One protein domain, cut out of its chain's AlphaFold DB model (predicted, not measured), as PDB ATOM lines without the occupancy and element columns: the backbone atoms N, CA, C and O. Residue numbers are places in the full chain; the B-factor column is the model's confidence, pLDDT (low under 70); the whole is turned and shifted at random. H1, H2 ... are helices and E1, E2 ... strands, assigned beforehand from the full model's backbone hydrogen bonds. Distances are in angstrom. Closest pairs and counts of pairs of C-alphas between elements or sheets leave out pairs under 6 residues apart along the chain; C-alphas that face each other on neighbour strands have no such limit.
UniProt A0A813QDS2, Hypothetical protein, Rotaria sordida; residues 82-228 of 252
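What this domain is: This is residues 82 to 228 of the 252 residues of the protein "Hypothetical protein" of Rotaria sordida (UniProt A0A813QDS2). Two antiparallel sheets lie partly face to face with their strands crossed: E4, E5, E2, E1, E8 make a strongly twisted one and E3, E6, E7, E9 the other, and H1 lies across the face of the second sheet that is turned away from the first. The two sheets come close to each other at two corners: at one, E8 runs on into E9 across a break of 2 residues, and at the other, Lys 118 of E3 and Leu 130 of E4 are near in space, their C-alphas 5.5 A apart. The printed part has 147 residues with nine named strands, E1 to E9 in chain order, then one named helix, H1; the class is mostly strand, though under half of the residues are in named elements. The whole is compact, with a radius of gyration of the C-alphas of 15.3 A and spans of 41 by 37 by 26 A.

Where its parts are: Find C-alpha 82 at (-27.559, -29.390, 34.820); from there E1, residues 82 to 90, runs 24.3 A. E2, residues 96 to 105, runs 29.7 A. E3 is residues 118 to 121, E4 130 to 135 and E5 139 to 144. E6, residues 162 to 168, runs 19.8 A; E7, residues 174 to 181, runs 23.7 A from (-17.015, -26.590, 42.556). E8 is residues 194 to 196, and E9, residues 199 to 205, runs 20.1 A. H1, residues 215 to 226, runs 16.3 A and ends at (-28.996, -28.328, 55.699).

How they stand to each other: Look first at the hairpin E1 and E2, where N 84 and O 102 are 2.7 A apart. Beyond E2 comes E5, with N 101 and O 142 at 2.8 A, and then the edge strand E4, a hairpin with E5, with N 131 and O 143 at 2.8 A. On the other side of E1 is the edge strand E8, with N 88 and O 194 at 2.8 A. E8 runs on into E9 at 58 degrees. In the other sheet, E9 pairs with E7 at N 177 and O 202, 2.7 A; the hairpin E6 and E7 has N 165 and O 178 at 2.9 A, and E3 and E6 have N 120 and O 166 at 2.8 A. The closest C-alphas of E3 and E4, those of Lys 118 and Leu 130, are 5.5 A apart. H1 is on the sheet E3 E6 E7 E9, two layers with the helix on one face, at a height over the sheet of 9.4 A. It lies over E7 and E9 and runs across the strands, at 73 degrees to E7 on the local plane. The closest C-alphas of E9 and H1 are those of Tyr 204 and Leu 222, 7.6 A apart. In H1, 7 of 8 O i to N i+4 pairs are within hydrogen-bond range.

The domain as a whole: The C-alphas farthest apart, those of His 93 and Gly 208, are 43.6 A apart. The printed part has no cut. The links E2 to E3, E5 to E6 and E7 to E8 are long. Mean pLDDT of the printed part is 70.4; 66 residues are under 70, among them 104 to 116 and 202 to 228.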
ATOM      1  N   LYS A  82     -26.648 -28.782  33.861       66.12
ATOM      2  CA  LYS A  82     -27.559 -29.390  34.820       66.12
ATOM      3  C   LYS A  82     -27.318 -30.862  35.042       66.12
ATOM      4  O   LYS A  82     -26.955 -31.562  34.104       66.12
ATOM      5  N   TRP A  83     -27.549 -31.337  36.263       71.00
ATOM      6  CA  TRP A  83     -27.607 -32.771  36.511       71.00
ATOM      7  C   TRP A  83     -28.751 -33.375  35.687       71.00
ATOM      8  O   TRP A  83     -29.856 -32.848  35.604       71.00
ATOM      9  N   GLY A  84     -28.434 -34.428  34.955       72.12
ATOM     10  CA  GLY A  84     -29.381 -35.259  34.240       72.12
ATOM     11  C   GLY A  84     -29.821 -36.409  35.133       72.12
ATOM     12  O   GLY A  84     -30.049 -36.242  36.325       72.12
ATOM     13  N   LYS A  85     -29.940 -37.595  34.543       82.06
ATOM     14  CA  LYS A  85     -30.308 -38.804  35.281       82.06
ATOM     15  C   LYS A  85     -29.089 -39.445  35.943       82.06
ATOM     16  O   LYS A  85     -28.004 -39.445  35.357       82.06
ATOM     17  N   LEU A  86     -29.318 -40.061  37.101       84.88
ATOM     18  CA  LEU A  86     -28.427 -41.050  37.697       84.88
ATOM     19  C   LEU A  86     -28.834 -42.450  37.240       84.88
ATOM     20  O   LEU A  86     -30.022 -42.784  37.214       84.88
ATOM     21  N   LYS A  87     -27.847 -43.280  36.906       89.12
ATOM     22  CA  LYS A  87     -28.056 -44.695  36.598       89.12
ATOM     23  C   LYS A  87     -27.069 -45.572  37.346       89.12
ATOM     24  O   LYS A  87     -25.893 -45.239  37.426       89.12
ATOM     25  N   LEU A  88     -27.531 -46.725  37.805       88.69
ATOM     26  CA  LEU A  88     -26.678 -47.814  38.262       88.69
ATOM     27  C   LEU A  88     -26.480 -48.791  37.101       88.69
ATOM     28  O   LEU A  88     -27.439 -49.365  36.581       88.69
ATOM     29  N   ILE A  89     -25.236 -48.941  36.655       89.69
ATOM     30  CA  ILE A  89     -24.828 -49.893  35.624       89.69
ATOM     31  C   ILE A  89     -24.350 -51.154  36.331       89.69
ATOM     32  O   ILE A  89     -23.263 -51.184  36.907       89.69
ATOM     33  N   CYS A  90     -25.170 -52.194  36.277       88.19
ATOM     34  CA  CYS A  90     -24.903 -53.461  36.937       88.19
ATOM     35  C   CYS A  90     -24.127 -54.408  36.024       88.19
ATOM     36  O   CYS A  90     -24.397 -54.504  34.824       88.19
ATOM     37  N   SER A  91     -23.170 -55.141  36.590       88.00
ATOM     38  CA  SER A  91     -22.485 -56.200  35.855       88.00
ATOM     39  C   SER A  91     -23.444 -57.336  35.505       88.00
ATOM     40  O   SER A  91     -24.467 -57.551  36.157       88.00
ATOM     41  N   SER A  92     -23.075 -58.135  34.504       81.00
ATOM     42  CA  SER A  92     -23.860 -59.295  34.061       81.00
ATOM     43  C   SER A  92     -24.113 -60.332  35.157       81.00
ATOM     44  O   SER A  92     -24.996 -61.166  35.008       81.00
ATOM     45  N   HIS A  93     -23.333 -60.321  36.238       81.19
ATOM     46  CA  HIS A  93     -23.495 -61.233  37.371       81.19
ATOM     47  C   HIS A  93     -24.103 -60.554  38.605       81.19
ATOM     48  O   HIS A  93     -24.245 -61.215  39.628       81.19
ATOM     49  N   GLY A  94     -24.432 -59.258  38.532       79.75
ATOM     50  CA  GLY A  94     -24.977 -58.483  39.652       79.75
ATOM     51  C   GLY A  94     -23.993 -58.258  40.803       79.75
ATOM     52  O   GLY A  94     -24.388 -57.793  41.858       79.75
ATOM     53  N   THR A  95     -22.712 -58.593  40.625       85.12
ATOM     54  CA  THR A  95     -21.684 -58.507  41.679       85.12
ATOM     55  C   THR A  95     -20.962 -57.165  41.716       85.12
ATOM     56  O   THR A  95     -20.234 -56.877  42.668       85.12
ATOM     57  N   LYS A  96     -21.104 -56.372  40.649       89.00
ATOM     58  CA  LYS A  96     -20.464 -55.070  40.499       89.00
ATOM     59  C   LYS A  96     -21.462 -54.046  40.000       89.00
ATOM     60  O   LYS A  96     -22.348 -54.379  39.213       89.00
ATOM     61  N   VAL A  97     -21.254 -52.809  40.419       88.88
ATOM     62  CA  VAL A  97     -22.050 -51.653  40.032       88.88
ATOM     63  C   VAL A  97     -21.128 -50.490  39.680       88.88
ATOM     64  O   VAL A  97     -20.092 -50.285  40.315       88.88
ATOM     65  N   GLN A  98     -21.486 -49.748  38.637       90.38
ATOM     66  CA  GLN A  98     -20.955 -48.416  38.369       90.38
ATOM     67  C   GLN A  98     -22.087 -47.407  38.500       90.38
ATOM     68  O   GLN A  98     -23.211 -47.683  38.086       90.38
ATOM     69  N   GLU A  99     -21.790 -46.220  39.001       88.81
ATOM     70  CA  GLU A  99     -22.714 -45.099  38.902       88.81
ATOM     71  C   GLU A  99     -22.422 -44.327  37.617       88.81
ATOM     72  O   GLU A  99     -21.266 -44.014  37.340       88.81
ATOM     73  N   GLU A 100     -23.452 -44.052  36.821       87.50
ATOM     74  CA  GLU A 100     -23.400 -43.152  35.671       87.50
ATOM     75  C   GLU A 100     -24.224 -41.898  35.958       87.50
ATOM     76  O   GLU A 100     -25.438 -41.946  36.163       87.50
ATOM     77  N   GLN A 101     -23.545 -40.760  35.916       84.12
ATOM     78  CA  GLN A 101     -24.072 -39.441  36.179       84.12
ATOM     79  C   GLN A 101     -24.046 -38.689  34.863       84.12
ATOM     80  O   GLN A 101     -22.991 -38.479  34.255       84.12
ATOM     81  N   VAL A 102     -25.224 -38.279  34.414       77.88
ATOM     82  CA  VAL A 102     -25.345 -37.449  33.223       77.88
ATOM     83  C   VAL A 102     -25.334 -35.990  33.654       77.88
ATOM     84  O   VAL A 102     -26.047 -35.609  34.573       77.88
ATOM     85  N   ILE A 103     -24.555 -35.164  32.973       74.50
ATOM     86  CA  ILE A 103     -24.631 -33.709  33.032       74.50
ATOM     87  C   ILE A 103     -25.129 -33.245  31.668       74.50
ATOM     88  O   ILE A 103     -24.582 -33.638  30.647       74.50
ATOM     89  N   ILE A 104     -26.175 -32.434  31.618       68.75
ATOM     90  CA  ILE A 104     -26.796 -31.950  30.381       68.75
ATOM     91  C   ILE A 104     -26.713 -30.424  30.303       68.75
ATOM     92  O   ILE A 104     -26.671 -29.730  31.315       68.75
ATOM     93  N   LYS A 105     -26.697 -29.868  29.095       64.12
ATOM     94  CA  LYS A 105     -26.649 -28.412  28.879       64.12
ATOM     95  C   LYS A 105     -27.999 -27.768  29.243       64.12
ATOM     96  O   LYS A 105     -29.048 -28.219  28.785       64.12
ATOM     97  N   SER A 106     -27.981 -26.713  30.060       55.84
ATOM     98  CA  SER A 106     -29.159 -25.956  30.510       55.84
ATOM     99  C   SER A 106     -29.376 -24.665  29.703       55.84
ATOM    100  O   SER A 106     -30.491 -24.464  29.225       55.84
ATOM    101  N   LYS A 107     -28.332 -23.835  29.474       52.41
ATOM    102  CA  LYS A 107     -28.299 -22.660  28.553       52.41
ATOM    103  C   LYS A 107     -26.906 -21.987  28.529       52.41
ATOM    104  O   LYS A 107     -26.287 -21.851  29.563       52.41
ATOM    105  N   ASN A 108     -26.424 -21.512  27.377       49.62
ATOM    106  CA  ASN A 108     -25.206 -20.679  27.220       49.62
ATOM    107  C   ASN A 108     -23.815 -21.231  27.646       49.62
ATOM    108  O   ASN A 108     -22.842 -20.505  27.481       49.62
ATOM    109  N   GLY A 109     -23.669 -22.490  28.080       49.06
ATOM    110  CA  GLY A 109     -22.353 -23.125  28.312       49.06
ATOM    111  C   GLY A 109     -21.983 -24.160  27.243       49.06
ATOM    112  O   GLY A 109     -22.864 -24.879  26.769       49.06
ATOM    113  N   ASP A 110     -20.716 -24.269  26.839       51.81
ATOM    114  CA  ASP A 110     -20.255 -25.350  25.958       51.81
ATOM    115  C   ASP A 110     -19.793 -26.554  26.776       51.81
ATOM    116  O   ASP A 110     -18.870 -26.501  27.574       51.81
ATOM    117  N   ILE A 111     -20.483 -27.676  26.587       52.97
ATOM    118  CA  ILE A 111     -20.345 -28.879  27.421       52.97
ATOM    119  C   ILE A 111     -19.012 -29.614  27.247       52.97
ATOM    120  O   ILE A 111     -18.682 -30.496  28.038       52.97
ATOM    121  N   GLN A 112     -18.248 -29.216  26.226       53.00
ATOM    122  CA  GLN A 112     -16.880 -29.667  25.984       53.00
ATOM    123  C   GLN A 112     -15.890 -29.106  27.019       53.00
ATOM    124  O   GLN A 112     -14.802 -29.655  27.148       53.00
ATOM    125  N   ASP A 113     -16.285 -28.082  27.784       52.66
ATOM    126  CA  ASP A 113     -15.456 -27.456  28.818       52.66
ATOM    127  C   ASP A 113     -15.647 -28.085  30.211       52.66
ATOM    128  O   ASP A 113     -15.066 -27.599  31.179       52.66
ATOM    129  N   ILE A 114     -16.458 -29.147  30.353       58.53
ATOM    130  CA  ILE A 114     -16.588 -29.840  31.643       58.53
ATOM    131  C   ILE A 114     -15.290 -30.620  31.907       58.53
ATOM    132  O   ILE A 114     -14.998 -31.577  31.183       58.53
ATOM    133  N   PRO A 115     -14.514 -30.253  32.940       59.34
ATOM    134  CA  PRO A 115     -13.273 -30.935  33.285       59.34
ATOM    135  C   PRO A 115     -13.558 -32.345  33.817       59.34
ATOM    136  O   PRO A 115     -14.657 -32.658  34.286       59.34
ATOM    137  N   SER A 116     -12.537 -33.202  33.805       66.12
ATOM    138  CA  SER A 116     -12.610 -34.509  34.459       66.12
ATOM    139  C   SER A 116     -12.951 -34.342  35.936       66.12
ATOM    140  O   SER A 116     -12.212 -33.693  36.670       66.12
ATOM    141  N   ALA A 117     -14.043 -34.946  36.388       72.56
ATOM    142  CA  ALA A 117     -14.392 -34.941  37.798       72.56
ATOM    143  C   ALA A 117     -13.536 -35.940  38.587       72.56
ATOM    144  O   ALA A 117     -12.980 -36.892  38.040       72.56
ATOM    145  N   LYS A 118     -13.473 -35.750  39.899       76.56
ATOM    146  CA  LYS A 118     -12.987 -36.739  40.858       76.56
ATOM    147  C   LYS A 118     -14.073 -36.991  41.901       76.56
ATOM    148  O   LYS A 118     -14.876 -36.099  42.169       76.56
ATOM    149  N   GLY A 119     -14.118 -38.211  42.432       79.81
ATOM    150  CA  GLY A 119     -15.162 -38.652  43.351       79.81
ATOM    151  C   GLY A 119     -14.603 -39.220  44.648       79.81
ATOM    152  O   GLY A 119     -13.500 -39.766  44.684       79.81
ATOM    153  N   GLN A 120     -15.382 -39.105  45.717       80.25
ATOM    154  CA  GLN A 120     -15.132 -39.721  47.012       80.25
ATOM    155  C   GLN A 120     -16.458 -40.207  47.606       80.25
ATOM    156  O   GLN A 120     -17.476 -39.519  47.525       80.25
ATOM    157  N   LEU A 121     -16.461 -41.397  48.204       81.25
ATOM    158  CA  LEU A 121     -17.652 -41.911  48.882       81.25
ATOM    159  C   LEU A 121     -17.804 -41.269  50.254       81.25
ATOM    160  O   LEU A 121     -16.821 -41.081  50.964       81.25
ATOM    161  N   GLY A 122     -19.040 -41.013  50.677       70.44
ATOM    162  CA  GLY A 122     -19.312 -40.404  51.977       70.44
ATOM    163  C   GLY A 122     -18.702 -41.174  53.146       70.44
ATOM    164  O   GLY A 122     -18.245 -40.575  54.109       70.44
ATOM    165  N   GLN A 123     -18.603 -42.497  53.049       69.88
ATOM    166  CA  GLN A 123     -18.062 -43.349  54.111       69.88
ATOM    167  C   GLN A 123     -16.568 -43.667  53.957       69.88
ATOM    168  O   GLN A 123     -15.968 -44.194  54.890       69.88
ATOM    169  N   SER A 124     -15.952 -43.338  52.817       68.56
ATOM    170  CA  SER A 124     -14.563 -43.696  52.518       68.56
ATOM    171  C   SER A 124     -13.691 -42.463  52.325       68.56
ATOM    172  O   SER A 124     -14.111 -41.445  51.780       68.56
ATOM    173  N   THR A 125     -12.434 -42.553  52.748       63.78
ATOM    174  CA  THR A 125     -11.403 -41.567  52.393       63.78
ATOM    175  C   THR A 125     -10.769 -41.845  51.033       63.78
ATOM    176  O   THR A 125      -9.974 -41.046  50.548       63.78
ATOM    177  N   GLU A 126     -11.085 -42.988  50.423       64.00
ATOM    178  CA  GLU A 126     -10.549 -43.367  49.125       64.00
ATOM    179  C   GLU A 126     -11.254 -42.598  48.011       64.00
ATOM    180  O   GLU A 126     -12.487 -42.544  47.929       64.00
ATOM    181  N   LEU A 127     -10.442 -42.004  47.138       64.69
ATOM    182  CA  LEU A 127     -10.939 -41.428  45.901       64.69
ATOM    183  C   LEU A 127     -11.306 -42.573  44.968       64.69
ATOM    184  O   LEU A 127     -10.534 -43.521  44.812       64.69
ATOM    185  N   TYR A 128     -12.450 -42.455  44.313       70.94
ATOM    186  CA  TYR A 128     -12.825 -43.374  43.255       70.94
ATOM    187  C   TYR A 128     -12.791 -42.652  41.911       70.94
ATOM    188  O   TYR A 128     -12.993 -41.436  41.806       70.94
ATOM    189  N   GLU A 129     -12.437 -43.407  40.875       70.00
ATOM    190  CA  GLU A 129     -12.194 -42.843  39.557       70.00
ATOM    191  C   GLU A 129     -13.524 -42.514  38.880       70.00
ATOM    192  O   GLU A 129     -14.438 -43.338  38.847       70.00
ATOM    193  N   LEU A 130     -13.617 -41.302  38.342       75.25
ATOM    194  CA  LEU A 130     -14.743 -40.825  37.555       75.25
ATOM    195  C   LEU A 130     -14.266 -40.644  36.114       75.25
ATOM    196  O   LEU A 130     -13.477 -39.752  35.806       75.25
ATOM    197  N   ILE A 131     -14.729 -41.514  35.223       70.00
ATOM    198  CA  ILE A 131     -14.318 -41.546  33.822       70.00
ATOM    199  C   ILE A 131     -15.362 -40.815  32.989       70.00
ATOM    200  O   ILE A 131     -16.538 -41.187  32.973       70.00
ATOM    201  N   VAL A 132     -14.926 -39.810  32.234       70.50
ATOM    202  CA  VAL A 132     -15.765 -39.186  31.211       70.50
ATOM    203  C   VAL A 132     -15.924 -40.175  30.053       70.50
ATOM    204  O   VAL A 132     -14.987 -40.397  29.289       70.50
ATOM    205  N   LYS A 133     -17.096 -40.813  29.927       66.69
ATOM    206  CA  LYS A 133     -17.345 -41.820  28.874       66.69
ATOM    207  C   LYS A 133     -17.731 -41.202  27.533       66.69
ATOM    208  O   LYS A 133     -17.427 -41.769  26.487       66.69
ATOM    209  N   SER A 134     -18.415 -40.063  27.547       64.69
ATOM    210  CA  SER A 134     -18.817 -39.358  26.329       64.69
ATOM    211  C   SER A 134     -19.132 -37.901  26.631       64.69
ATOM    212  O   SER A 134     -19.825 -37.626  27.610       64.69
ATOM    213  N   SER A 135     -18.692 -37.003  25.754       58.81
ATOM    214  CA  SER A 135     -19.181 -35.628  25.669       58.81
ATOM    215  C   SER A 135     -19.830 -35.461  24.295       58.81
ATOM    216  O   SER A 135     -19.152 -35.454  23.266       58.81
ATOM    217  N   LEU A 136     -21.160 -35.449  24.260       63.31
ATOM    218  CA  LEU A 136     -21.928 -35.013  23.097       63.31
ATOM    219  C   LEU A 136     -22.214 -33.522  23.245       63.31
ATOM    220  O   LEU A 136     -22.106 -32.961  24.322       63.31
ATOM    221  N   ILE A 137     -22.668 -32.875  22.174       62.44
ATOM    222  CA  ILE A 137     -22.996 -31.435  22.163       62.44
ATOM    223  C   ILE A 137     -24.027 -31.050  23.254       62.44
ATOM    224  O   ILE A 137     -24.111 -29.888  23.657       62.44
ATOM    225  N   SER A 138     -24.814 -32.016  23.734       64.31
ATOM    226  CA  SER A 138     -25.929 -31.825  24.669       64.31
ATOM    227  C   SER A 138     -25.742 -32.446  26.053       64.31
ATOM    228  O   SER A 138     -26.440 -32.022  26.978       64.31
ATOM    229  N   ASP A 139     -24.850 -33.431  26.206       69.44
ATOM    230  CA  ASP A 139     -24.592 -34.114  27.477       69.44
ATOM    231  C   ASP A 139     -23.128 -34.559  27.648       69.44
ATOM    232  O   ASP A 139     -22.428 -34.873  26.688       69.44
ATOM    233  N   THR A 140     -22.676 -34.611  28.896       75.12
ATOM    234  CA  THR A 140     -21.432 -35.252  29.324       75.12
ATOM    235  C   THR A 140     -21.781 -36.333  30.334       75.12
ATOM    236  O   THR A 140     -22.587 -36.116  31.237       75.12
ATOM    237  N   ARG A 141     -21.182 -37.514  30.183       80.69
ATOM    238  CA  ARG A 141     -21.406 -38.655  31.077       80.69
ATOM    239  C   ARG A 141     -20.164 -38.958  31.873       80.69
ATOM    240  O   ARG A 141     -19.101 -39.176  31.290       80.69
ATOM    241  N   ILE A 142     -20.335 -39.028  33.180       79.88
ATOM    242  CA  ILE A 142     -19.292 -39.371  34.132       79.88
ATOM    243  C   ILE A 142     -19.673 -40.709  34.749       79.88
ATOM    244  O   ILE A 142     -20.813 -40.882  35.171       79.88
ATOM    245  N   VAL A 143     -18.743 -41.661  34.761       84.69
ATOM    246  CA  VAL A 143     -18.994 -43.009  35.274       84.69
ATOM    247  C   VAL A 143     -17.957 -43.396  36.312       84.69
ATOM    248  O   VAL A 143     -16.763 -43.229  36.074       84.69
ATOM    249  N   SER A 144     -18.404 -43.941  37.440       85.75
ATOM    250  CA  SER A 144     -17.518 -44.457  38.482       85.75
ATOM    251  C   SER A 144     -16.706 -45.670  38.014       85.75
ATOM    252  O   SER A 144     -17.128 -46.444  37.149       85.75
ATOM    253  N   SER A 145     -15.574 -45.928  38.663       84.88
ATOM    254  CA  SER A 145     -14.967 -47.261  38.678       84.88
ATOM    255  C   SER A 145     -15.962 -48.316  39.181       84.88
ATOM    256  O   SER A 145     -16.913 -47.995  39.899       84.88
ATOM    257  N   GLU A 146     -15.754 -49.582  38.810       87.38
ATOM    258  CA  GLU A 146     -16.577 -50.689  39.308       87.38
ATOM    259  C   GLU A 146     -16.428 -50.859  40.821       87.38
ATOM    260  O   GLU A 146     -15.317 -50.955  41.344       87.38
ATOM    261  N   GLN A 147     -17.558 -50.964  41.511       86.94
ATOM    262  CA  GLN A 147     -17.623 -51.188  42.950       86.94
ATOM    263  C   GLN A 147     -18.386 -52.477  43.266       86.94
ATOM    264  O   GLN A 147     -19.196 -52.910  42.445       86.94
ATOM    265  N   PRO A 148     -18.120 -53.141  44.405       87.56
ATOM    266  CA  PRO A 148     -18.949 -54.249  44.876       87.56
ATOM    267  C   PRO A 148     -20.418 -53.827  45.023       87.56
ATOM    268  O   PRO A 148     -20.705 -52.765  45.564       87.56
ATOM    269  N   ALA A 149     -21.331 -54.659  44.523       85.12
ATOM    270  CA  ALA A 149     -22.773 -54.504  44.714       85.12
ATOM    271  C   ALA A 149     -23.233 -55.404  45.874       85.12
ATOM    272  O   ALA A 149     -23.932 -56.392  45.663       85.12
ATOM    273  N   ASP A 150     -22.745 -55.118  47.078       82.94
ATOM    274  CA  ASP A 150     -23.040 -55.867  48.304       82.94
ATOM    275  C   ASP A 150     -23.786 -54.999  49.331       82.94
ATOM    276  O   ASP A 150     -24.131 -53.846  49.064       82.94
ATOM    277  N   ASP A 151     -24.050 -55.563  50.509       74.81
ATOM    278  CA  ASP A 151     -24.831 -54.922  51.573       74.81
ATOM    279  C   ASP A 151     -24.193 -53.619  52.101       74.81
ATOM    280  O   ASP A 151     -24.900 -52.776  52.657       74.81
ATOM    281  N   ALA A 152     -22.883 -53.430  51.878       79.25
ATOM    282  CA  ALA A 152     -22.125 -52.237  52.260       79.25
ATOM    283  C   ALA A 152     -22.148 -51.139  51.181       79.25
ATOM    284  O   ALA A 152     -21.540 -50.077  51.347       79.25
ATOM    285  N   TYR A 153     -22.833 -51.370  50.056       84.50
ATOM    286  CA  TYR A 153     -22.971 -50.367  49.005       84.50
ATOM    287  C   TYR A 153     -23.763 -49.137  49.480       84.50
ATOM    288  O   TYR A 153     -23.434 -48.010  49.105       84.50
ATOM    289  N   PHE A 154     -24.780 -49.322  50.322       85.62
ATOM    290  CA  PHE A 154     -25.502 -48.220  50.965       85.62
ATOM    291  C   PHE A 154     -25.010 -48.000  52.402       85.62
ATOM    292  O   PHE A 154     -24.473 -48.907  53.030       85.62
ATOM    293  N   ASP A 155     -25.194 -46.790  52.937       79.06
ATOM    294  CA  ASP A 155     -24.844 -46.454  54.319       79.06
ATOM    295  C   ASP A 155     -25.764 -47.149  55.312       79.06
ATOM    296  O   ASP A 155     -26.936 -46.799  55.466       79.06
ATOM    297  N   GLU A 156     -25.200 -48.119  56.029       72.00
ATOM    298  CA  GLU A 156     -25.898 -48.882  57.059       72.00
ATOM    299  C   GLU A 156     -26.395 -48.013  58.224       72.00
ATOM    300  O   GLU A 156     -27.304 -48.429  58.942       72.00
ATOM    301  N   ASN A 157     -25.840 -46.809  58.415       74.81
ATOM    302  CA  ASN A 157     -26.196 -45.921  59.525       74.81
ATOM    303  C   ASN A 157     -27.345 -44.957  59.199       74.81
ATOM    304  O   ASN A 157     -27.703 -44.123  60.034       74.81
ATOM    305  N   THR A 158     -27.912 -45.045  57.998       69.44
ATOM    306  CA  THR A 158     -29.026 -44.200  57.554       69.44
ATOM    307  C   THR A 158     -30.304 -45.027  57.416       69.44
ATOM    308  O   THR A 158     -30.265 -46.226  57.136       69.44
ATOM    309  N   THR A 159     -31.460 -44.426  57.699       74.44
ATOM    310  CA  THR A 159     -32.771 -45.064  57.501       74.44
ATOM    311  C   THR A 159     -33.740 -44.027  56.923       74.44
ATOM    312  O   THR A 159     -34.121 -43.114  57.662       74.44
ATOM    313  N   PRO A 160     -34.153 -44.140  55.643       78.50
ATOM    314  CA  PRO A 160     -33.804 -45.204  54.679       78.50
ATOM    315  C   PRO A 160     -32.296 -45.272  54.384       78.50
ATOM    316  O   PRO A 160     -31.601 -44.280  54.599       78.50
ATOM    317  N   LYS A 161     -31.774 -46.431  53.945       82.00
ATOM    318  CA  LYS A 161     -30.346 -46.535  53.615       82.00
ATOM    319  C   LYS A 161     -30.033 -45.690  52.380       82.00
ATOM    320  O   LYS A 161     -30.583 -45.890  51.296       82.00
ATOM    321  N   GLU A 162     -29.106 -44.764  52.545       87.06
ATOM    322  CA  GLU A 162     -28.698 -43.794  51.541       87.06
ATOM    323  C   GLU A 162     -27.292 -44.083  51.035       87.06
ATOM    324  O   GLU A 162     -26.425 -44.590  51.746       87.06
ATOM    325  N   ARG A 163     -27.022 -43.692  49.796       86.94
ATOM    326  CA  ARG A 163     -25.672 -43.622  49.261       86.94
ATOM    327  C   ARG A 163     -25.296 -42.173  49.053       86.94
ATOM    328  O   ARG A 163     -25.964 -41.454  48.315       86.94
ATOM    329  N   ARG A 164     -24.204 -41.759  49.697       86.50
ATOM    330  CA  ARG A 164     -23.663 -40.404  49.598       86.50
ATOM    331  C   ARG A 164     -22.354 -40.398  48.836       86.50
ATOM    332  O   ARG A 164     -21.432 -41.153  49.145       86.50
ATOM    333  N   ILE A 165     -22.271 -39.494  47.878       84.06
ATOM    334  CA  ILE A 165     -21.122 -39.305  47.009       84.06
ATOM    335  C   ILE A 165     -20.745 -37.832  47.030       84.06
ATOM    336  O   ILE A 165     -21.614 -36.973  46.895       84.06
ATOM    337  N   TYR A 166     -19.453 -37.549  47.122       80.00
ATOM    338  CA  TYR A 166     -18.891 -36.227  46.889       80.00
ATOM    339  C   TYR A 166     -18.128 -36.219  45.567       80.00
ATOM    340  O   TYR A 166     -17.331 -37.115  45.298       80.00
ATOM    341  N   ILE A 167     -18.376 -35.212  44.738       78.44
ATOM    342  CA  ILE A 167     -17.746 -35.008  43.436       78.44
ATOM    343  C   ILE A 167     -17.139 -33.613  43.411       78.44
ATOM    344  O   ILE A 167     -17.784 -32.657  43.821       78.44
ATOM    345  N   TRP A 168     -15.929 -33.464  42.893       74.25
ATOM    346  CA  TRP A 168     -15.346 -32.152  42.624       74.25
ATOM    347  C   TRP A 168     -14.641 -32.146  41.278       74.25
ATOM    348  O   TRP A 168     -14.281 -33.186  40.721       74.25
ATOM    349  N   PHE A 169     -14.435 -30.947  40.758       70.94
ATOM    350  CA  PHE A 169     -13.822 -30.719  39.461       70.94
ATOM    351  C   PHE A 169     -12.470 -30.030  39.690       70.94
ATOM    352  O   PHE A 169     -12.453 -28.886  40.132       70.94
ATOM    353  N   PRO A 170     -11.326 -30.706  39.469       61.53
ATOM    354  CA  PRO A 170     -10.006 -30.095  39.598       61.53
ATOM    355  C   PRO A 170      -9.916 -28.820  38.759       61.53
ATOM    356  O   PRO A 170     -10.462 -28.793  37.663       61.53
ATOM    357  N   ASP A 171      -9.248 -27.790  39.278       57.12
ATOM    358  CA  ASP A 171      -9.108 -26.462  38.654       57.12
ATOM    359  C   ASP A 171     -10.412 -25.649  38.552       57.12
ATOM    360  O   ASP A 171     -10.423 -24.536  38.023       57.12
ATOM    361  N   HIS A 172     -11.501 -26.167  39.125       57.62
ATOM    362  CA  HIS A 172     -12.767 -25.469  39.255       57.62
ATOM    363  C   HIS A 172     -13.191 -25.411  40.729       57.62
ATOM    364  O   HIS A 172     -13.126 -26.410  41.445       57.62
ATOM    365  N   PRO A 173     -13.672 -24.257  41.207       54.69
ATOM    366  CA  PRO A 173     -14.078 -24.061  42.598       54.69
ATOM    367  C   PRO A 173     -15.459 -24.680  42.876       54.69
ATOM    368  O   PRO A 173     -16.334 -24.006  43.403       54.69
ATOM    369  N   ILE A 174     -15.704 -25.929  42.469       63.66
ATOM    370  CA  ILE A 174     -17.015 -26.590  42.556       63.66
ATOM    371  C   ILE A 174     -16.882 -27.948  43.232       63.66
ATOM    372  O   ILE A 174     -16.118 -28.807  42.786       63.66
ATOM    373  N   ILE A 175     -17.700 -28.156  44.260       67.94
ATOM    374  CA  ILE A 175     -17.877 -29.433  44.944       67.94
ATOM    375  C   ILE A 175     -19.367 -29.746  44.960       67.94
ATOM    376  O   ILE A 175     -20.179 -28.876  45.238       67.94
ATOM    377  N   CYS A 176     -19.740 -30.983  44.683       72.00
ATOM    378  CA  CYS A 176     -21.111 -31.451  44.677       72.00
ATOM    379  C   CYS A 176     -21.258 -32.678  45.566       72.00
ATOM    380  O   CYS A 176     -20.370 -33.522  45.644       72.00
ATOM    381  N   ARG A 177     -22.414 -32.798  46.196       79.19
ATOM    382  CA  ARG A 177     -22.894 -33.978  46.885       79.19
ATOM    383  C   ARG A 177     -24.054 -34.566  46.101       79.19
ATOM    384  O   ARG A 177     -24.934 -33.837  45.652       79.19
ATOM    385  N   ILE A 178     -24.055 -35.883  45.991       82.19
ATOM    386  CA  ILE A 178     -25.162 -36.669  45.466       82.19
ATOM    387  C   ILE A 178     -25.608 -37.611  46.580       82.19
ATOM    388  O   ILE A 178     -24.776 -38.337  47.130       82.19
ATOM    389  N   ILE A 179     -26.893 -37.586  46.920       84.69
ATOM    390  CA  ILE A 179     -27.526 -38.542  47.827       84.69
ATOM    391  C   ILE A 179     -28.645 -39.240  47.068       84.69
ATOM    392  O   ILE A 179     -29.443 -38.596  46.395       84.69
ATOM    393  N   PHE A 180     -28.708 -40.559  47.172       86.12
ATOM    394  CA  PHE A 180     -29.830 -41.322  46.646       86.12
ATOM    395  C   PHE A 180     -30.084 -42.576  47.467       86.12
ATOM    396  O   PHE A 180     -29.174 -43.131  48.085       86.12
ATOM    397  N   THR A 181     -31.324 -43.043  47.427       85.00
ATOM    398  CA  THR A 181     -31.742 -44.329  47.994       85.00
ATOM    399  C   THR A 181     -31.928 -45.358  46.882       85.00
ATOM    400  O   THR A 181     -32.230 -45.004  45.741       85.00
ATOM    401  N   GLY A 182     -31.783 -46.641  47.196       75.12
ATOM    402  CA  GLY A 182     -32.052 -47.732  46.260       75.12
ATOM    403  C   GLY A 182     -32.594 -48.968  46.967       75.12
ATOM    404  O   GLY A 182     -32.979 -48.903  48.131       75.12
ATOM    405  N   ASP A 183     -32.649 -50.099  46.259       74.25
ATOM    406  CA  ASP A 183     -33.030 -51.368  46.884       74.25
ATOM    407  C   ASP A 183     -31.898 -51.841  47.806       74.25
ATOM    408  O   ASP A 183     -30.845 -52.298  47.359       74.25
ATOM    409  N   GLU A 184     -32.137 -51.701  49.108       67.75
ATOM    410  CA  GLU A 184     -31.181 -51.967  50.183       67.75
ATOM    411  C   GLU A 184     -30.694 -53.419  50.231       67.75
ATOM    412  O   GLU A 184     -29.632 -53.683  50.788       67.75
ATOM    413  N   ASN A 185     -31.475 -54.357  49.684       65.00
ATOM    414  CA  ASN A 185     -31.150 -55.786  49.709       65.00
ATOM    415  C   ASN A 185     -30.423 -56.235  48.445       65.00
ATOM    416  O   ASN A 185     -29.862 -57.330  48.406       65.00
ATOM    417  N   ASN A 186     -30.501 -55.437  47.383       70.69
ATOM    418  CA  ASN A 186     -29.823 -55.730  46.142       70.69
ATOM    419  C   ASN A 186     -29.693 -54.448  45.305       70.69
ATOM    420  O   ASN A 186     -30.623 -54.122  44.570       70.69
ATOM    421  N   PRO A 187     -28.542 -53.751  45.346       71.50
ATOM    422  CA  PRO A 187     -28.314 -52.568  44.517       71.50
ATOM    423  C   PRO A 187     -28.343 -52.873  43.011       71.50
ATOM    424  O   PRO A 187     -28.449 -51.958  42.197       71.50
ATOM    425  N   CYS A 188     -28.269 -54.155  42.639       78.19
ATOM    426  CA  CYS A 188     -28.390 -54.657  41.277       78.19
ATOM    427  C   CYS A 188     -29.420 -55.802  41.196       78.19
ATOM    428  O   CYS A 188     -29.063 -56.948  40.894       78.19
ATOM    429  N   PRO A 189     -30.719 -55.517  41.431       66.94
ATOM    430  CA  PRO A 189     -31.764 -56.540  41.536       66.94
ATOM    431  C   PRO A 189     -32.058 -57.225  40.200       66.94
ATOM    432  O   PRO A 189     -32.591 -58.334  40.153       66.94
ATOM    433  N   SER A 190     -31.666 -56.588  39.097       62.47
ATOM    434  CA  SER A 190     -31.723 -57.144  37.754       62.47
ATOM    435  C   SER A 190     -30.381 -56.932  37.056       62.47
ATOM    436  O   SER A 190     -29.692 -55.953  37.319       62.47
ATOM    437  N   MET A 191     -30.023 -57.803  36.106       62.03
ATOM    438  CA  MET A 191     -28.872 -57.600  35.201       62.03
ATOM    439  C   MET A 191     -29.063 -56.392  34.252       62.03
ATOM    440  O   MET A 191     -28.367 -56.269  33.245       62.03
ATOM    441  N   HIS A 192     -30.052 -55.540  34.517       67.75
ATOM    442  CA  HIS A 192     -30.369 -54.354  33.747       67.75
ATOM    443  C   HIS A 192     -29.976 -53.107  34.525       67.75
ATOM    444  O   HIS A 192     -30.061 -53.059  35.749       67.75
ATOM    445  N   ASN A 193     -29.571 -52.085  33.777       81.06
ATOM    446  CA  ASN A 193     -29.268 -50.783  34.345       81.06
ATOM    447  C   ASN A 193     -30.518 -50.214  35.019       81.06
ATOM    448  O   ASN A 193     -31.598 -50.213  34.421       81.06
ATOM    449  N   GLN A 194     -30.348 -49.693  36.226       82.12
ATOM    450  CA  GLN A 194     -31.421 -49.084  36.996       82.12
ATOM    451  C   GLN A 194     -31.311 -47.564  36.897       82.12
ATOM    452  O   GLN A 194     -30.255 -47.002  37.176       82.12
ATOM    453  N   GLU A 195     -32.382 -46.890  36.480       83.50
ATOM    454  CA  GLU A 195     -32.484 -45.435  36.637       83.50
ATOM    455  C   GLU A 195     -32.951 -45.132  38.065       83.50
ATOM    456  O   GLU A 195     -33.821 -45.829  38.587       83.50
ATOM    457  N   ILE A 196     -32.345 -44.129  38.700       84.50
ATOM    458  CA  ILE A 196     -32.718 -43.697  40.048       84.50
ATOM    459  C   ILE A 196     -33.524 -42.407  39.927       84.50
ATOM    460  O   ILE A 196     -33.027 -41.413  39.395       84.50
ATOM    461  N   ASP A 197     -34.772 -42.453  40.390       74.81
ATOM    462  CA  ASP A 197     -35.715 -41.338  40.269       74.81
ATOM    463  C   ASP A 197     -35.601 -40.336  41.427       74.81
ATOM    464  O   ASP A 197     -35.795 -39.140  41.213       74.81
ATOM    465  N   ASP A 198     -35.260 -40.806  42.632       77.56
ATOM    466  CA  ASP A 198     -35.131 -39.973  43.833       77.56
ATOM    467  C   ASP A 198     -33.652 -39.739  44.163       77.56
ATOM    468  O   ASP A 198     -32.971 -40.584  44.754       77.56
ATOM    469  N   VAL A 199     -33.132 -38.615  43.669       75.69
ATOM    470  CA  VAL A 199     -31.733 -38.211  43.833       75.69
ATOM    471  C   VAL A 199     -31.682 -36.755  44.262       75.69
ATOM    472  O   VAL A 199     -32.151 -35.872  43.539       75.69
ATOM    473  N   ASP A 200     -31.047 -36.515  45.403       76.50
ATOM    474  CA  ASP A 200     -30.694 -35.190  45.888       76.50
ATOM    475  C   ASP A 200     -29.300 -34.807  45.380       76.50
ATOM    476  O   ASP A 200     -28.310 -35.511  45.603       76.50
ATOM    477  N   TYR A 201     -29.227 -33.674  44.690       70.44
ATOM    478  CA  TYR A 201     -27.985 -33.081  44.209       70.44
ATOM    479  C   TYR A 201     -27.800 -31.725  44.884       70.44
ATOM    480  O   TYR A 201     -28.620 -30.830  44.699       70.44
ATOM    481  N   ALA A 202     -26.684 -31.538  45.583       67.38
ATOM    482  CA  ALA A 202     -26.329 -30.266  46.206       67.38
ATOM    483  C   ALA A 202     -24.920 -29.850  45.782       67.38
ATOM    484  O   ALA A 202     -23.976 -30.600  46.003       67.38
ATOM    485  N   CYS A 203     -24.744 -28.671  45.185       62.38
ATOM    486  CA  CYS A 203     -23.432 -28.173  44.761       62.38
ATOM    487  C   CYS A 203     -23.062 -26.866  45.463       62.38
ATOM    488  O   CYS A 203     -23.886 -25.971  45.627       62.38
ATOM    489  N   TYR A 204     -21.788 -26.752  45.824       58.06
ATOM    490  CA  TYR A 204     -21.183 -25.655  46.557       58.06
ATOM    491  C   TYR A 204     -19.973 -25.090  45.807       58.06
ATOM    492  O   TYR A 204     -19.189 -25.828  45.201       58.06
ATOM    493  N   TYR A 205     -19.811 -23.768  45.878       54.00
ATOM    494  CA  TYR A 205     -18.663 -23.066  45.323       54.00
ATOM    495  C   TYR A 205     -17.555 -22.951  46.381       54.00
ATOM    496  O   TYR A 205     -17.719 -22.211  47.346       54.00
ATOM    497  N   ASN A 206     -16.426 -23.643  46.196       51.22
ATOM    498  CA  ASN A 206     -15.254 -23.564  47.077       51.22
ATOM    499  C   ASN A 206     -14.093 -22.802  46.402       51.22
ATOM    500  O   ASN A 206     -13.285 -23.406  45.698       51.22
ATOM    501  N   PRO A 207     -13.975 -21.483  46.616       42.50
ATOM    502  CA  PRO A 207     -12.941 -20.649  46.001       42.50
ATOM    503  C   PRO A 207     -11.551 -20.767  46.625       42.50
ATOM    504  O   PRO A 207     -10.605 -20.215  46.074       42.50
ATOM    505  N   GLY A 208     -11.432 -21.380  47.804       42.25
ATOM    506  CA  GLY A 208     -10.243 -21.253  48.648       42.25
ATOM    507  C   GLY A 208      -9.234 -22.392  48.540       42.25
ATOM    508  O   GLY A 208      -8.213 -22.349  49.224       42.25
ATOM    509  N   ALA A 209      -9.504 -23.425  47.744       42.16
ATOM    510  CA  ALA A 209      -8.678 -24.622  47.722       42.16
ATOM    511  C   ALA A 209      -7.981 -24.793  46.367       42.16
ATOM    512  O   ALA A 209      -8.530 -25.398  45.453       42.16
ATOM    513  N   ASP A 210      -6.714 -24.383  46.283       42.09
ATOM    514  CA  ASP A 210      -5.773 -24.853  45.249       42.09
ATOM    515  C   ASP A 210      -5.415 -26.355  45.450       42.09
ATOM    516  O   ASP A 210      -4.302 -26.806  45.183       42.09
ATOM    517  N   GLY A 211      -6.342 -27.158  45.988       50.00
ATOM    518  CA  GLY A 211      -6.106 -28.514  46.466       50.00
ATOM    519  C   GLY A 211      -7.385 -29.335  46.617       50.00
ATOM    520  O   GLY A 211      -8.499 -28.831  46.511       50.00
ATOM    521  N   LEU A 212      -7.209 -30.638  46.851       54.88
ATOM    522  CA  LEU A 212      -8.308 -31.565  47.119       54.88
ATOM    523  C   LEU A 212      -9.034 -31.153  48.414       54.88
ATOM    524  O   LEU A 212      -8.382 -31.136  49.462       54.88
ATOM    525  N   PRO A 213     -10.340 -30.832  48.373       58.25
ATOM    526  CA  PRO A 213     -11.099 -30.526  49.580       58.25
ATOM    527  C   PRO A 213     -11.145 -31.759  50.486       58.25
ATOM    528  O   PRO A 213     -11.343 -32.877  50.004       58.25
ATOM    529  N   THR A 214     -10.947 -31.585  51.794       61.97
ATOM    530  CA  THR A 214     -11.066 -32.719  52.724       61.97
ATOM    531  C   THR A 214     -12.531 -33.083  52.938       61.97
ATOM    532  O   THR A 214     -13.423 -32.246  52.783       61.97
ATOM    533  N   LYS A 215     -12.797 -34.331  53.337       62.94
ATOM    534  CA  LYS A 215     -14.155 -34.789  53.660       62.94
ATOM    535  C   LYS A 215     -14.808 -33.911  54.729       62.94
ATOM    536  O   LYS A 215     -15.957 -33.523  54.575       62.94
ATOM    537  N   GLU A 216     -14.060 -33.551  55.767       60.56
ATOM    538  CA  GLU A 216     -14.540 -32.719  56.872       60.56
ATOM    539  C   GLU A 216     -14.889 -31.305  56.404       60.56
ATOM    540  O   GLU A 216     -15.877 -30.736  56.861       60.56
ATOM    541  N   GLN A 217     -14.107 -30.745  55.474       56.62
ATOM    542  CA  GLN A 217     -14.427 -29.463  54.850       56.62
ATOM    543  C   GLN A 217     -15.718 -29.575  54.037       56.62
ATOM    544  O   GLN A 217     -16.617 -28.764  54.215       56.62
ATOM    545  N   MET A 218     -15.852 -30.607  53.202       61.47
ATOM    546  CA  MET A 218     -17.066 -30.822  52.407       61.47
ATOM    547  C   MET A 218     -18.306 -30.988  53.293       61.47
ATOM    548  O   MET A 218     -19.328 -30.354  53.048       61.47
ATOM    549  N   GLU A 219     -18.210 -31.795  54.348       62.75
ATOM    550  CA  GLU A 219     -19.300 -32.020  55.299       62.75
ATOM    551  C   GLU A 219     -19.664 -30.762  56.086       62.75
ATOM    552  O   GLU A 219     -20.848 -30.487  56.261       62.75
ATOM    553  N   ALA A 220     -18.682 -29.974  56.531       57.75
ATOM    554  CA  ALA A 220     -18.935 -28.732  57.256       57.75
ATOM    555  C   ALA A 220     -19.625 -27.673  56.383       57.75
ATOM    556  O   ALA A 220     -20.543 -27.004  56.856       57.75
ATOM    557  N   GLU A 221     -19.210 -27.531  55.123       52.66
ATOM    558  CA  GLU A 221     -19.828 -26.594  54.176       52.66
ATOM    559  C   GLU A 221     -21.256 -27.033  53.813       52.66
ATOM    560  O   GLU A 221     -22.173 -26.217  53.773       52.66
ATOM    561  N   LEU A 222     -21.480 -28.335  53.614       59.03
ATOM    562  CA  LEU A 222     -22.804 -28.865  53.280       59.03
ATOM    563  C   LEU A 222     -23.767 -28.855  54.474       59.03
ATOM    564  O   LEU A 222     -24.950 -28.574  54.298       59.03
ATOM    565  N   LYS A 223     -23.273 -29.095  55.692       55.81
ATOM    566  CA  LYS A 223     -24.075 -29.025  56.921       55.81
ATOM    567  C   LYS A 223     -24.665 -27.630  57.145       55.81
ATOM    568  O   LYS A 223     -25.815 -27.518  57.553       55.81
ATOM    569  N   GLN A 224     -23.918 -26.575  56.814       48.00
ATOM    570  CA  GLN A 224     -24.426 -25.200  56.895       48.00
ATOM    571  C   GLN A 224     -25.644 -24.965  55.992       48.00
ATOM    572  O   GLN A 224     -26.478 -24.133  56.320       48.00
ATOM    573  N   ILE A 225     -25.771 -25.694  54.880       48.50
ATOM    574  CA  ILE A 225     -26.916 -25.592  53.966       48.50
ATOM    575  C   ILE A 225     -28.125 -26.344  54.536       48.50
ATOM    576  O   ILE A 225     -29.257 -25.873  54.463       48.50
ATOM    577  N   GLU A 226     -27.910 -27.507  55.145       51.16
ATOM    578  CA  GLU A 226     -28.996 -28.328  55.699       51.16
ATOM    579  C   GLU A 226     -29.680 -27.699  56.917       51.16
ATOM    580  O   GLU A 226     -30.869 -27.938  57.143       51.16
ATOM    581  N   GLU A 227     -28.925 -26.899  57.674       42.38
ATOM    582  CA  GLU A 227     -29.368 -26.180  58.872       42.38
ATOM    583  C   GLU A 227     -30.063 -24.843  58.557       42.38
ATOM    584  O   GLU A 227     -30.494 -24.152  59.477       42.38
ATOM    585  N   THR A 228     -30.204 -24.474  57.279       40.66
ATOM    586  CA  THR A 228     -30.903 -23.243  56.880       40.66
ATOM    587  C   THR A 228     -32.394 -23.475  56.654       40.66
ATOM    588  O   THR A 228     -32.796 -24.421  55.974       40.66
TER     589      THR A 228